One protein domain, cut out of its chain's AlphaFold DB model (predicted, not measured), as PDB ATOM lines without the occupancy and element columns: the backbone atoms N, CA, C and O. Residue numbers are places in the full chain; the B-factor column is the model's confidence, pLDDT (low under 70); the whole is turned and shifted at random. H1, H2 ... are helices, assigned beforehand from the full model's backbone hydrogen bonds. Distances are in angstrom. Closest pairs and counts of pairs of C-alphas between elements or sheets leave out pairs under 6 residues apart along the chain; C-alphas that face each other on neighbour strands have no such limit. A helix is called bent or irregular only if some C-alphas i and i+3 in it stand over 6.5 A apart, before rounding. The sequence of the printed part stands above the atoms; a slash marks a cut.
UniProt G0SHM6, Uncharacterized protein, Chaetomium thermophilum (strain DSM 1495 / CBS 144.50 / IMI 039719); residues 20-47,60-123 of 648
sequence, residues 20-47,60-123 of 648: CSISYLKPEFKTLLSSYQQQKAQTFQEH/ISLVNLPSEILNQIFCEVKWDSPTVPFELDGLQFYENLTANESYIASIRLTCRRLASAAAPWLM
ATOM      1  N   CYS A  20      19.929 -53.143  13.559       36.72
ATOM      2  CA  CYS A  20      19.098 -52.451  14.538       36.72
ATOM      3  C   CYS A  20      18.262 -53.507  15.284       36.72
ATOM      4  O   CYS A  20      17.365 -54.118  14.706       36.72
ATOM      5  N   SER A  21      18.610 -53.800  16.539       35.75
ATOM      6  CA  SER A  21      17.862 -54.763  17.351       35.75
ATOM      7  C   SER A  21      16.506 -54.172  17.747       35.75
ATOM      8  O   SER A  21      16.441 -53.114  18.372       35.75
ATOM      9  N   ILE A  22      15.425 -54.895  17.435       43.59
ATOM     10  CA  ILE A  22      14.014 -54.566  17.735       43.59
ATOM     11  C   ILE A  22      13.782 -54.274  19.235       43.59
ATOM     12  O   ILE A  22      12.802 -53.630  19.614       43.59
ATOM     13  N   SER A  23      14.696 -54.704  20.111       35.59
ATOM     14  CA  SER A  23      14.625 -54.512  21.562       35.59
ATOM     15  C   SER A  23      14.513 -53.049  22.007       35.59
ATOM     16  O   SER A  23      13.878 -52.813  23.034       35.59
ATOM     17  N   TYR A  24      15.057 -52.100  21.237       42.12
ATOM     18  CA  TYR A  24      15.126 -50.671  21.592       42.12
ATOM     19  C   TYR A  24      13.943 -49.826  21.103       42.12
ATOM     20  O   TYR A  24      13.862 -48.642  21.416       42.12
ATOM     21  N   LEU A  25      13.023 -50.414  20.336       53.31
ATOM     22  CA  LEU A  25      11.821 -49.716  19.889       53.31
ATOM     23  C   LEU A  25      10.814 -49.601  21.045       53.31
ATOM     24  O   LEU A  25      10.642 -50.559  21.811       53.31
ATOM     25  N   LYS A  26      10.140 -48.444  21.162       58.91
ATOM     26  CA  LYS A  26       9.057 -48.244  22.143       58.91
ATOM     27  C   LYS A  26       7.981 -49.345  21.995       58.91
ATOM     28  O   LYS A  26       7.823 -49.891  20.899       58.91
ATOM     29  N   PRO A  27       7.256 -49.719  23.064       68.25
ATOM     30  CA  PRO A  27       6.255 -50.789  23.016       68.25
ATOM     31  C   PRO A  27       5.218 -50.622  21.897       68.25
ATOM     32  O   PRO A  27       4.850 -51.615  21.272       68.25
ATOM     33  N   GLU A  28       4.813 -49.389  21.574       58.34
ATOM     34  CA  GLU A  28       3.851 -49.115  20.500       58.34
ATOM     35  C   GLU A  28       4.386 -49.544  19.121       58.34
ATOM     36  O   GLU A  28       3.662 -50.127  18.312       58.34
ATOM     37  N   PHE A  29       5.687 -49.358  18.881       62.78
ATOM     38  CA  PHE A  29       6.349 -49.812  17.657       62.78
ATOM     39  C   PHE A  29       6.427 -51.325  17.547       62.78
ATOM     40  O   PHE A  29       6.334 -51.863  16.443       62.78
ATOM     41  N   LYS A  30       6.588 -52.023  18.676       67.94
ATOM     42  CA  LYS A  30       6.566 -53.488  18.686       67.94
ATOM     43  C   LYS A  30       5.195 -53.982  18.236       67.94
ATOM     44  O   LYS A  30       5.138 -54.842  17.369       67.94
ATOM     45  N   THR A  31       4.114 -53.367  18.714       72.12
ATOM     46  CA  THR A  31       2.740 -53.715  18.316       72.12
ATOM     47  C   THR A  31       2.463 -53.452  16.832       72.12
ATOM     48  O   THR A  31       1.898 -54.314  16.157       72.12
ATOM     49  N   LEU A  32       2.898 -52.306  16.294       66.94
ATOM     50  CA  LEU A  32       2.772 -51.991  14.861       66.94
ATOM     51  C   LEU A  32       3.565 -52.969  13.984       66.94
ATOM     52  O   LEU A  32       3.037 -53.503  13.008       66.94
ATOM     53  N   LEU A  33       4.812 -53.258  14.364       69.94
ATOM     54  CA  LEU A  33       5.663 -54.202  13.643       69.94
ATOM     55  C   LEU A  33       5.096 -55.628  13.704       69.94
ATOM     56  O   LEU A  33       5.096 -56.325  12.692       69.94
ATOM     57  N   SER A  34       4.571 -56.045  14.860       74.12
ATOM     58  CA  SER A  34       3.908 -57.341  15.035       74.12
ATOM     59  C   SER A  34       2.623 -57.450  14.215       74.12
ATOM     60  O   SER A  34       2.386 -58.492  13.612       74.12
ATOM     61  N   SER A  35       1.831 -56.378  14.122       74.50
ATOM     62  CA  SER A  35       0.616 -56.352  13.292       74.50
ATOM     63  C   SER A  35       0.959 -56.475  11.803       74.50
ATOM     64  O   SER A  35       0.356 -57.271  11.089       74.50
ATOM     65  N   TYR A  36       1.996 -55.767  11.344       73.44
ATOM     66  CA  TYR A  36       2.500 -55.892   9.974       73.44
ATOM     67  C   TYR A  36       3.056 -57.296   9.680       73.44
ATOM     68  O   TYR A  36       2.808 -57.864   8.617       73.44
ATOM     69  N   GLN A  37       3.780 -57.890  10.636       75.50
ATOM     70  CA  GLN A  37       4.264 -59.270  10.538       75.50
ATOM     71  C   GLN A  37       3.116 -60.275  10.427       75.50
ATOM     72  O   GLN A  37       3.189 -61.175   9.593       75.50
ATOM     73  N   GLN A  38       2.061 -60.113  11.230       80.31
ATOM     74  CA  GLN A  38       0.867 -60.957  11.167       80.31
ATOM     75  C   GLN A  38       0.155 -60.822   9.822       80.31
ATOM     76  O   GLN A  38      -0.178 -61.837   9.218       80.31
ATOM     77  N   GLN A  39      -0.000 -59.598   9.311       78.00
ATOM     78  CA  GLN A  39      -0.619 -59.366   8.010       78.00
ATOM     79  C   GLN A  39       0.194 -60.015   6.881       78.00
ATOM     80  O   GLN A  39      -0.367 -60.746   6.073       78.00
ATOM     81  N   LYS A  40       1.526 -59.846   6.870       75.88
ATOM     82  CA  LYS A  40       2.410 -60.491   5.881       75.88
ATOM     83  C   LYS A  40       2.354 -62.021   5.973       75.88
ATOM     84  O   LYS A  40       2.378 -62.687   4.943       75.88
ATOM     85  N   ALA A  41       2.281 -62.577   7.185       76.75
ATOM     86  CA  ALA A  41       2.149 -64.017   7.397       76.75
ATOM     87  C   ALA A  41       0.809 -64.558   6.872       76.75
ATOM     88  O   ALA A  41       0.800 -65.612   6.242       76.75
ATOM     89  N   GLN A  42      -0.290 -63.819   7.060       78.81
ATOM     90  CA  GLN A  42      -1.608 -64.167   6.518       78.81
ATOM     91  C   GLN A  42      -1.623 -64.127   4.986       78.81
ATOM     92  O   GLN A  42      -2.033 -65.101   4.365       78.81
ATOM     93  N   THR A  43      -1.083 -63.073   4.361       76.62
ATOM     94  CA  THR A  43      -1.010 -62.990   2.887       76.62
ATOM     95  C   THR A  43      -0.126 -64.089   2.289       76.62
ATOM     96  O   THR A  43      -0.363 -64.548   1.177       76.62
ATOM     97  N   PHE A  44       0.905 -64.524   3.022       71.88
ATOM     98  CA  PHE A  44       1.751 -65.640   2.607       71.88
ATOM     99  C   PHE A  44       1.031 -66.990   2.746       71.88
ATOM    100  O   PHE A  44       1.179 -67.840   1.874       71.88
ATOM    101  N   GLN A  45       0.232 -67.178   3.804       72.25
ATOM    102  CA  GLN A  45      -0.603 -68.372   3.988       72.25
ATOM    103  C   GLN A  45      -1.695 -68.489   2.918       72.25
ATOM    104  O   GLN A  45      -1.922 -69.582   2.422       72.25
ATOM    105  N   GLU A  46      -2.316 -67.383   2.509       74.88
ATOM    106  CA  GLU A  46      -3.355 -67.380   1.465       74.88
ATOM    107  C   GLU A  46      -2.819 -67.688   0.054       74.88
ATOM    108  O   GLU A  46      -3.587 -68.061  -0.831       74.88
ATOM    109  N   HIS A  47      -1.508 -67.547  -0.172       68.00
ATOM    110  CA  HIS A  47      -0.872 -67.790  -1.473       68.00
ATOM    111  C   HIS A  47      -0.064 -69.091  -1.562       68.00
ATOM    112  O   HIS A  47       0.379 -69.443  -2.656       68.00
ATOM    113  N   ILE A  60      13.699 -58.493   9.591       75.75
ATOM    114  CA  ILE A  60      13.087 -57.332   8.950       75.75
ATOM    115  C   ILE A  60      14.078 -56.173   9.021       75.75
ATOM    116  O   ILE A  60      14.308 -55.591  10.080       75.75
ATOM    117  N   SER A  61      14.671 -55.847   7.878       83.69
ATOM    118  CA  SER A  61      15.438 -54.617   7.718       83.69
ATOM    119  C   SER A  61      14.484 -53.424   7.677       83.69
ATOM    120  O   SER A  61      13.467 -53.468   6.984       83.69
ATOM    121  N   LEU A  62      14.842 -52.332   8.357       81.75
ATOM    122  CA  LEU A  62      14.104 -51.061   8.330       81.75
ATOM    123  C   LEU A  62      13.883 -50.558   6.889       81.75
ATOM    124  O   LEU A  62      12.856 -49.969   6.573       81.75
ATOM    125  N   VAL A  63      14.825 -50.853   5.988       83.38
ATOM    126  CA  VAL A  63      14.772 -50.468   4.567       83.38
ATOM    127  C   VAL A  63      13.685 -51.229   3.792       83.38
ATOM    128  O   VAL A  63      13.260 -50.781   2.730       83.38
ATOM    129  N   ASN A  64      13.192 -52.347   4.328       86.75
ATOM    130  CA  ASN A  64      12.150 -53.160   3.700       86.75
ATOM    131  C   ASN A  64      10.741 -52.804   4.200       86.75
ATOM    132  O   ASN A  64       9.766 -53.373   3.712       86.75
ATOM    133  N   LEU A  65      10.614 -51.882   5.162       88.56
ATOM    134  CA  LEU A  65       9.310 -51.447   5.661       88.56
ATOM    135  C   LEU A  65       8.582 -50.579   4.625       88.56
ATOM    136  O   LEU A  65       9.225 -49.717   4.013       88.56
ATOM    137  N   PRO A  66       7.258 -50.744   4.442       91.12
ATOM    138  CA  PRO A  66       6.447 -49.861   3.605       91.12
ATOM    139  C   PRO A  66       6.599 -48.389   4.002       91.12
ATOM    140  O   PRO A  66       6.871 -48.071   5.163       91.12
ATOM    141  N   SER A  67       6.430 -47.486   3.035       86.88
ATOM    142  CA  SER A  67       6.580 -46.040   3.252       86.88
ATOM    143  C   SER A  67       5.608 -45.515   4.311       86.88
ATOM    144  O   SER A  67       5.942 -44.598   5.052       86.88
ATOM    145  N   GLU A  68       4.435 -46.129   4.425       85.75
ATOM    146  CA  GLU A  68       3.394 -45.834   5.407       85.75
ATOM    147  C   GLU A  68       3.893 -46.103   6.831       85.75
ATOM    148  O   GLU A  68       3.745 -45.256   7.710       85.75
ATOM    149  N   ILE A  69       4.558 -47.243   7.040       88.25
ATOM    150  CA  ILE A  69       5.134 -47.616   8.337       88.25
ATOM    151  C   ILE A  69       6.326 -46.716   8.666       88.25
ATOM    152  O   ILE A  69       6.451 -46.252   9.796       88.25
ATOM    153  N   LEU A  70       7.180 -46.409   7.683       89.31
ATOM    154  CA  LEU A  70       8.277 -45.455   7.877       89.31
ATOM    155  C   LEU A  70       7.753 -44.064   8.247       89.31
ATOM    156  O   LEU A  70       8.279 -43.446   9.167       89.31
ATOM    157  N   ASN A  71       6.692 -43.594   7.592       85.38
ATOM    158  CA  ASN A  71       6.046 -42.326   7.919       85.38
ATOM    159  C   ASN A  71       5.471 -42.322   9.336       85.38
ATOM    160  O   ASN A  71       5.647 -41.337  10.045       85.38
ATOM    161  N   GLN A  72       4.838 -43.412   9.777       83.75
ATOM    162  CA  GLN A  72       4.389 -43.545  11.167       83.75
ATOM    163  C   GLN A  72       5.568 -43.505  12.142       83.75
ATOM    164  O   GLN A  72       5.500 -42.795  13.139       83.75
ATOM    165  N   ILE A  73       6.681 -44.176  11.824       85.50
ATOM    166  CA  ILE A  73       7.905 -44.118  12.634       85.50
ATOM    167  C   ILE A  73       8.430 -42.695  12.753       85.50
ATOM    168  O   ILE A  73       8.693 -42.241  13.862       85.50
ATOM    169  N   PHE A  74       8.556 -41.970  11.645       86.75
ATOM    170  CA  PHE A  74       9.025 -40.590  11.700       86.75
ATOM    171  C   PHE A  74       8.039 -39.659  12.401       86.75
ATOM    172  O   PHE A  74       8.484 -38.768  13.116       86.75
ATOM    173  N   CYS A  75       6.732 -39.884  12.259       82.19
ATOM    174  CA  CYS A  75       5.710 -39.156  13.005       82.19
ATOM    175  C   CYS A  75       5.900 -39.341  14.515       82.19
ATOM    176  O   CYS A  75       6.045 -38.372  15.253       82.19
ATOM    177  N   GLU A  76       5.979 -40.583  14.974       80.94
ATOM    178  CA  GLU A  76       6.176 -40.917  16.386       80.94
ATOM    179  C   GLU A  76       7.512 -40.390  16.933       80.94
ATOM    180  O   GLU A  76       7.561 -39.828  18.027       80.94
ATOM    181  N   VAL A  77       8.599 -40.495  16.159       82.56
ATOM    182  CA  VAL A  77       9.901 -39.908  16.525       82.56
ATOM    183  C   VAL A  77       9.809 -38.387  16.605       82.56
ATOM    184  O   VAL A  77      10.406 -37.792  17.495       82.56
ATOM    185  N   LYS A  78       9.071 -37.740  15.698       79.12
ATOM    186  CA  LYS A  78       8.932 -36.283  15.679       79.12
ATOM    187  C   LYS A  78       8.214 -35.767  16.923       79.12
ATOM    188  O   LYS A  78       8.667 -34.794  17.515       79.12
ATOM    189  N   TRP A  79       7.114 -36.407  17.311       74.38
ATOM    190  CA  TRP A  79       6.199 -35.867  18.321       74.38
ATOM    191  C   TRP A  79       6.362 -36.482  19.718       74.38
ATOM    192  O   TRP A  79       5.754 -35.987  20.661       74.38
ATOM    193  N   ASP A  80       7.168 -37.539  19.856       67.25
ATOM    194  CA  ASP A  80       7.521 -38.254  21.097       67.25
ATOM    195  C   ASP A  80       6.330 -38.758  21.955       67.25
ATOM    196  O   ASP A  80       6.531 -39.365  23.010       67.25
ATOM    197  N   SER A  81       5.088 -38.583  21.483       58.09
ATOM    198  CA  SER A  81       3.850 -38.978  22.156       58.09
ATOM    199  C   SER A  81       2.830 -39.582  21.177       58.09
ATOM    200  O   SER A  81       2.273 -38.850  20.357       58.09
ATOM    201  N   PRO A  82       2.483 -40.872  21.333       52.66
ATOM    202  CA  PRO A  82       1.429 -41.535  20.559       52.66
ATOM    203  C   PRO A  82       0.008 -41.164  21.030       52.66
ATOM    204  O   PRO A  82      -0.984 -41.610  20.457       52.66
ATOM    205  N   THR A  83      -0.118 -40.395  22.121       50.62
ATOM    206  CA  THR A  83      -1.397 -40.194  22.835       50.62
ATOM    207  C   THR A  83      -2.047 -38.840  22.611       50.62
ATOM    208  O   THR A  83      -3.215 -38.672  22.962       50.62
ATOM    209  N   VAL A  84      -1.330 -37.881  22.028       50.84
ATOM    210  CA  VAL A  84      -1.943 -36.627  21.596       50.84
ATOM    211  C   VAL A  84      -2.276 -36.822  20.125       50.84
ATOM    212  O   VAL A  84      -1.360 -36.738  19.302       50.84
ATOM    213  N   PRO A  85      -3.534 -37.166  19.771       47.22
ATOM    214  CA  PRO A  85      -3.924 -37.213  18.373       47.22
ATOM    215  C   PRO A  85      -3.477 -35.908  17.727       47.22
ATOM    216  O   PRO A  85      -3.591 -34.841  18.330       47.22
ATOM    217  N   PHE A  86      -2.900 -36.040  16.535       50.22
ATOM    218  CA  PHE A  86      -2.404 -34.958  15.698       50.22
ATOM    219  C   PHE A  86      -3.566 -34.024  15.320       50.22
ATOM    220  O   PHE A  86      -4.060 -34.017  14.195       50.22
ATOM    221  N   GLU A  87      -4.043 -33.245  16.281       50.00
ATOM    222  CA  GLU A  87      -4.933 -32.131  16.053       50.00
ATOM    223  C   GLU A  87      -4.038 -30.977  15.644       50.00
ATOM    224  O   GLU A  87      -3.445 -30.262  16.452       50.00
ATOM    225  N   LEU A  88      -3.954 -30.826  14.327       51.41
ATOM    226  CA  LEU A  88      -3.424 -29.664  13.632       51.41
ATOM    227  C   LEU A  88      -3.899 -28.323  14.240       51.41
ATOM    228  O   LEU A  88      -3.262 -27.300  14.007       51.41
ATOM    229  N   ASP A  89      -4.977 -28.302  15.020       51.06
ATOM    230  CA  ASP A  89      -5.580 -27.089  15.577       51.06
ATOM    231  C   ASP A  89      -5.144 -26.789  17.028       51.06
ATOM    232  O   ASP A  89      -5.511 -25.762  17.600       51.06
ATOM    233  N   GLY A  90      -4.302 -27.642  17.626       54.91
ATOM    234  CA  GLY A  90      -3.820 -27.483  18.996       54.91
ATOM    235  C   GLY A  90      -2.786 -26.363  19.176       54.91
ATOM    236  O   GLY A  90      -1.856 -26.183  18.383       54.91
ATOM    237  N   LEU A  91      -2.888 -25.634  20.294       49.28
ATOM    238  CA  LEU A  91      -1.957 -24.564  20.680       49.28
ATOM    239  C   LEU A  91      -0.478 -25.011  20.682       49.28
ATOM    240  O   LEU A  91       0.380 -24.194  20.353       49.28
ATOM    241  N   GLN A  92      -0.219 -26.296  20.955       54.53
ATOM    242  CA  GLN A  92       1.104 -26.927  21.089       54.53
ATOM    243  C   GLN A  92       1.745 -27.373  19.764       54.53
ATOM    244  O   GLN A  92       2.908 -27.773  19.755       54.53
ATOM    245  N   PHE A  93       1.017 -27.300  18.639       56.81
ATOM    246  CA  PHE A  93       1.502 -27.770  17.336       56.81
ATOM    247  C   PHE A  93       2.853 -27.143  16.966       56.81
ATOM    248  O   PHE A  93       3.756 -27.855  16.556       56.81
ATOM    249  N   TYR A  94       3.029 -25.835  17.170       57.31
ATOM    250  CA  TYR A  94       4.213 -25.107  16.696       57.31
ATOM    251  C   TYR A  94       5.447 -25.223  17.588       57.31
ATOM    252  O   TYR A  94       6.557 -25.091  17.084       57.31
ATOM    253  N   GLU A  95       5.270 -25.497  18.880       57.72
ATOM    254  CA  GLU A  95       6.385 -25.652  19.824       57.72
ATOM    255  C   GLU A  95       7.121 -26.981  19.602       57.72
ATOM    256  O   GLU A  95       8.333 -27.051  19.775       57.72
ATOM    257  N   ASN A  96       6.414 -28.003  19.110       60.56
ATOM    258  CA  ASN A  96       6.974 -29.330  18.845       60.56
ATOM    259  C   ASN A  96       7.399 -29.544  17.377       60.56
ATOM    260  O   ASN A  96       7.962 -30.586  17.046       60.56
ATOM    261  N   LEU A  97       7.169 -28.576  16.478       62.62
ATOM    262  CA  LEU A  97       7.524 -28.716  15.056       62.62
ATOM    263  C   LEU A  97       9.029 -28.814  14.809       62.62
ATOM    264  O   LEU A  97       9.403 -29.347  13.768       62.62
ATOM    265  N   THR A  98       9.865 -28.365  15.749       61.81
ATOM    266  CA  THR A  98      11.327 -28.503  15.675       61.81
ATOM    267  C   THR A  98      11.893 -29.582  16.597       61.81
ATOM    268  O   THR A  98      13.083 -29.904  16.543       61.81
ATOM    269  N   ALA A  99      11.036 -30.244  17.382       66.88
ATOM    270  CA  ALA A  99      11.449 -31.368  18.207       66.88
ATOM    271  C   ALA A  99      12.039 -32.488  17.334       66.88
ATOM    272  O   ALA A  99      11.578 -32.758  16.218       66.88
ATOM    273  N   ASN A 100      13.102 -33.116  17.840       73.62
ATOM    274  CA  ASN A 100      13.762 -34.280  17.245       73.62
ATOM    275  C   ASN A 100      14.241 -34.116  15.786       73.62
ATOM    276  O   ASN A 100      14.536 -35.110  15.119       73.62
ATOM    277  N   GLU A 101      14.397 -32.881  15.283       77.12
ATOM    278  CA  GLU A 101      14.935 -32.627  13.935       77.12
ATOM    279  C   GLU A 101      16.331 -33.213  13.743       77.12
ATOM    280  O   GLU A 101      16.608 -33.789  12.695       77.12
ATOM    281  N   SER A 102      17.190 -33.145  14.763       80.75
ATOM    282  CA  SER A 102      18.539 -33.720  14.723       80.75
ATOM    283  C   SER A 102      18.523 -35.238  14.513       80.75
ATOM    284  O   SER A 102      19.335 -35.764  13.746       80.75
ATOM    285  N   TYR A 103      17.580 -35.950  15.136       82.38
ATOM    286  CA  TYR A 103      17.409 -37.391  14.953       82.38
ATOM    287  C   TYR A 103      16.910 -37.715  13.546       82.38
ATOM    288  O   TYR A 103      17.473 -38.584  12.879       82.38
ATOM    289  N   ILE A 104      15.909 -36.984  13.054       85.00
ATOM    290  CA  ILE A 104      15.359 -37.179  11.705       85.00
ATOM    291  C   ILE A 104      16.416 -36.853  10.639       85.00
ATOM    292  O   ILE A 104      16.598 -37.622   9.691       85.00
ATOM    293  N   ALA A 105      17.174 -35.768  10.825       85.00
ATOM    294  CA  ALA A 105      18.300 -35.391   9.976       85.00
ATOM    295  C   ALA A 105      19.375 -36.483   9.949       85.00
ATOM    296  O   ALA A 105      19.840 -36.858   8.875       85.00
ATOM    297  N   SER A 106      19.712 -37.054  11.108       85.88
ATOM    298  CA  SER A 106      20.685 -38.147  11.210       85.88
ATOM    299  C   SER A 106      20.197 -39.415  10.500       85.88
ATOM    300  O   SER A 106      20.945 -40.026   9.737       85.88
ATOM    301  N   ILE A 107      18.926 -39.796  10.678       85.12
ATOM    302  CA  ILE A 107      18.344 -40.982  10.026       85.12
ATOM    303  C   ILE A 107      18.332 -40.820   8.501       85.12
ATOM    304  O   ILE A 107      18.655 -41.768   7.780       85.12
ATOM    305  N   ARG A 108      18.032 -39.616   7.995       85.50
ATOM    306  CA  ARG A 108      18.062 -39.304   6.557       85.50
ATOM    307  C   ARG A 108      19.414 -39.623   5.909       85.50
ATOM    308  O   ARG A 108      19.434 -40.023   4.748       85.50
ATOM    309  N   LEU A 109      20.525 -39.501   6.634       88.00
ATOM    310  CA  LEU A 109      21.864 -39.790   6.106       88.00
ATOM    311  C   LEU A 109      22.151 -41.292   5.945       88.00
ATOM    312  O   LEU A 109      23.139 -41.659   5.318       88.00
ATOM    313  N   THR A 110      21.292 -42.168   6.474       88.06
ATOM    314  CA  THR A 110      21.545 -43.617   6.495       88.06
ATOM    315  C   THR A 110      21.371 -44.263   5.118       88.06
ATOM    316  O   THR A 110      22.196 -45.073   4.704       88.06
ATOM    317  N   CYS A 111      20.291 -43.947   4.389       89.69
ATOM    318  CA  CYS A 111      20.072 -44.443   3.025       89.69
ATOM    319  C   CYS A 111      19.039 -43.597   2.260       89.69
ATOM    320  O   CYS A 111      18.232 -42.894   2.865       89.69
ATOM    321  N   ARG A 112      18.994 -43.714   0.921       89.50
ATOM    322  CA  ARG A 112      18.065 -42.942   0.061       89.50
ATOM    323  C   ARG A 112      16.584 -43.147   0.405       89.50
ATOM    324  O   ARG A 112      15.806 -42.203   0.315       89.50
ATOM    325  N   ARG A 113      16.186 -44.360   0.810       88.94
ATOM    326  CA  ARG A 113      14.791 -44.653   1.191       88.94
ATOM    327  C   ARG A 113      14.402 -43.913   2.468       88.94
ATOM    328  O   ARG A 113      13.361 -43.271   2.498       88.94
ATOM    329  N   LEU A 114      15.259 -43.968   3.488       89.81
ATOM    330  CA  LEU A 114      15.054 -43.234   4.735       89.81
ATOM    331  C   LEU A 114      15.152 -41.730   4.509       89.81
ATOM    332  O   LEU A 114      14.373 -40.998   5.096       89.81
ATOM    333  N   ALA A 115      16.021 -41.270   3.608       87.69
ATOM    334  CA  ALA A 115      16.066 -39.870   3.208       87.69
ATOM    335  C   ALA A 115      14.732 -39.393   2.623       87.69
ATOM    336  O   ALA A 115      14.229 -38.351   3.031       87.69
ATOM    337  N   SER A 116      14.150 -40.174   1.708       87.50
ATOM    338  CA  SER A 116      12.849 -39.879   1.103       87.50
ATOM    339  C   SER A 116      11.718 -39.905   2.135       87.50
ATOM    340  O   SER A 116      10.905 -38.990   2.184       87.50
ATOM    341  N   ALA A 117      11.703 -40.912   3.015       89.19
ATOM    342  CA  ALA A 117      10.673 -41.061   4.043       89.19
ATOM    343  C   ALA A 117      10.798 -40.046   5.197       89.19
ATOM    344  O   ALA A 117       9.794 -39.678   5.792       89.19
ATOM    345  N   ALA A 118      12.009 -39.572   5.503       88.69
ATOM    346  CA  ALA A 118      12.273 -38.569   6.533       88.69
ATOM    347  C   ALA A 118      12.046 -37.133   6.039       88.69
ATOM    348  O   ALA A 118      11.767 -36.250   6.849       88.69
ATOM    349  N   ALA A 119      12.176 -36.883   4.729       85.56
ATOM    350  CA  ALA A 119      12.071 -35.544   4.147       85.56
ATOM    351  C   ALA A 119      10.803 -34.770   4.567       85.56
ATOM    352  O   ALA A 119      10.946 -33.601   4.929       85.56
ATOM    353  N   PRO A 120       9.602 -35.386   4.637       85.06
ATOM    354  CA  PRO A 120       8.398 -34.688   5.077       85.06
ATOM    355  C   PRO A 120       8.439 -34.192   6.524       85.06
ATOM    356  O   PRO A 120       7.690 -33.295   6.884       85.06
ATOM    357  N   TRP A 121       9.295 -34.778   7.360       83.88
ATOM    358  CA  TRP A 121       9.324 -34.561   8.810       83.88
ATOM    359  C   TRP A 121      10.448 -33.622   9.258       83.88
ATOM    360  O   TRP A 121      10.506 -33.226  10.424       83.88
ATOM    361  N   LEU A 122      11.340 -33.265   8.331       82.44
ATOM    362  CA  LEU A 122      12.497 -32.409   8.582       82.44
ATOM    363  C   LEU A 122      12.126 -30.935   8.719       82.44
ATOM    364  O   LEU A 122      12.728 -30.249   9.526       82.44
ATOM    365  N   MET A 123      11.167 -30.451   7.929       80.50
ATOM    366  CA  MET A 123      10.887 -29.018   7.827       80.50
ATOM    367  C   MET A 123       9.414 -28.785   7.494       80.50
ATOM    368  O   MET A 123       9.037 -28.420   6.384       80.50
TER     369      MET A 123
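This is residues 20 to 47 and 60 to 123 of the 648 residues of an uncharacterized protein of Chaetomium thermophilum (strain DSM 1495 / CBS 144.50 / IMI 039719) (UniProt G0SHM6). Three helices, H2, H3 and H4, pack together with their centres in a triangle and form a small body, while the longest helix, H1, stands near H2 at one end and its residues 38 to 47 stick out from that body. From the other end of H2 a long stretch with no named element, residues 80 to 100, loops out and comes back to H3, with residues 87 to 92 standing free. You are reading 92 printed residues with four named helices, H1, H2, H3 and H4 in that order along the chain, and no named strand; the class is all helix. The whole is only just compact, close to loose, with a radius of gyration of the C-alphas of 14.7 A, and its elongated outline spans 47 by 28 by 23 A.

Start at Cys 20 and go on to C-alpha 27 at (6.255, -50.789, 23.016), where H1 begins; it covers residues 27 to 47 and is 30.7 A long. After the cut, find H2 at residues 67 to 79, 18.2 A from first to last C-alpha, beginning at (6.580, -46.040, 3.252). Further on, H3 covers residues 101 to 108 and measures 10.4 A. Last comes H4, residues 112 to 122, 14.6 A long, ending at C-alpha 122 at (12.497, -32.409, 8.582). H4 is irregular, but only just: C-alphas 117 and 120 are 6.8 A apart.

Look first at Phe 29 of H1 and Ile 73 of H2, whose C-alphas are the closest of the two helices at 7.8 A. H1 and H2 are close but not clearly touching, at a shallow tilt of 7 degrees, opposite ways. H1 is apart from H3 and H4. H2 touches H3 with residues 74 to 78 alone, closest at the C-alphas of Phe 74 and Ile 104, 7.2 A apart; this helical hairpin has a shallow tilt of 24 degrees. H2 and H4 touch at a steep tilt of 41 degrees, the same way, closest at the C-alphas of Asn 71 and Ala 117, 6.2 A. H3 and H4 form a second helical hairpin at a shallow tilt of 18 degrees; the closest C-alphas, of Arg 108 and Ala 115, are 3.9 A apart. In H1, H2 and H3 every O i to N i+4 pair is within hydrogen-bond range; in H4, 5 of 7 are.

The two C-alphas farthest apart, of His 47 and Leu 91, are 48.6 A apart. Residues 48 to 59 are not printed, and C-alphas 47 and 60 across the cut are 20.3 A apart. Of the links printed whole, H2 to H3 is long and H3 to H4 is tight. The mean pLDDT of the printed part is 72.4; look for values under 70 at residues 20 to 30, 32 to 33, 47 and 80 to 99 of this model.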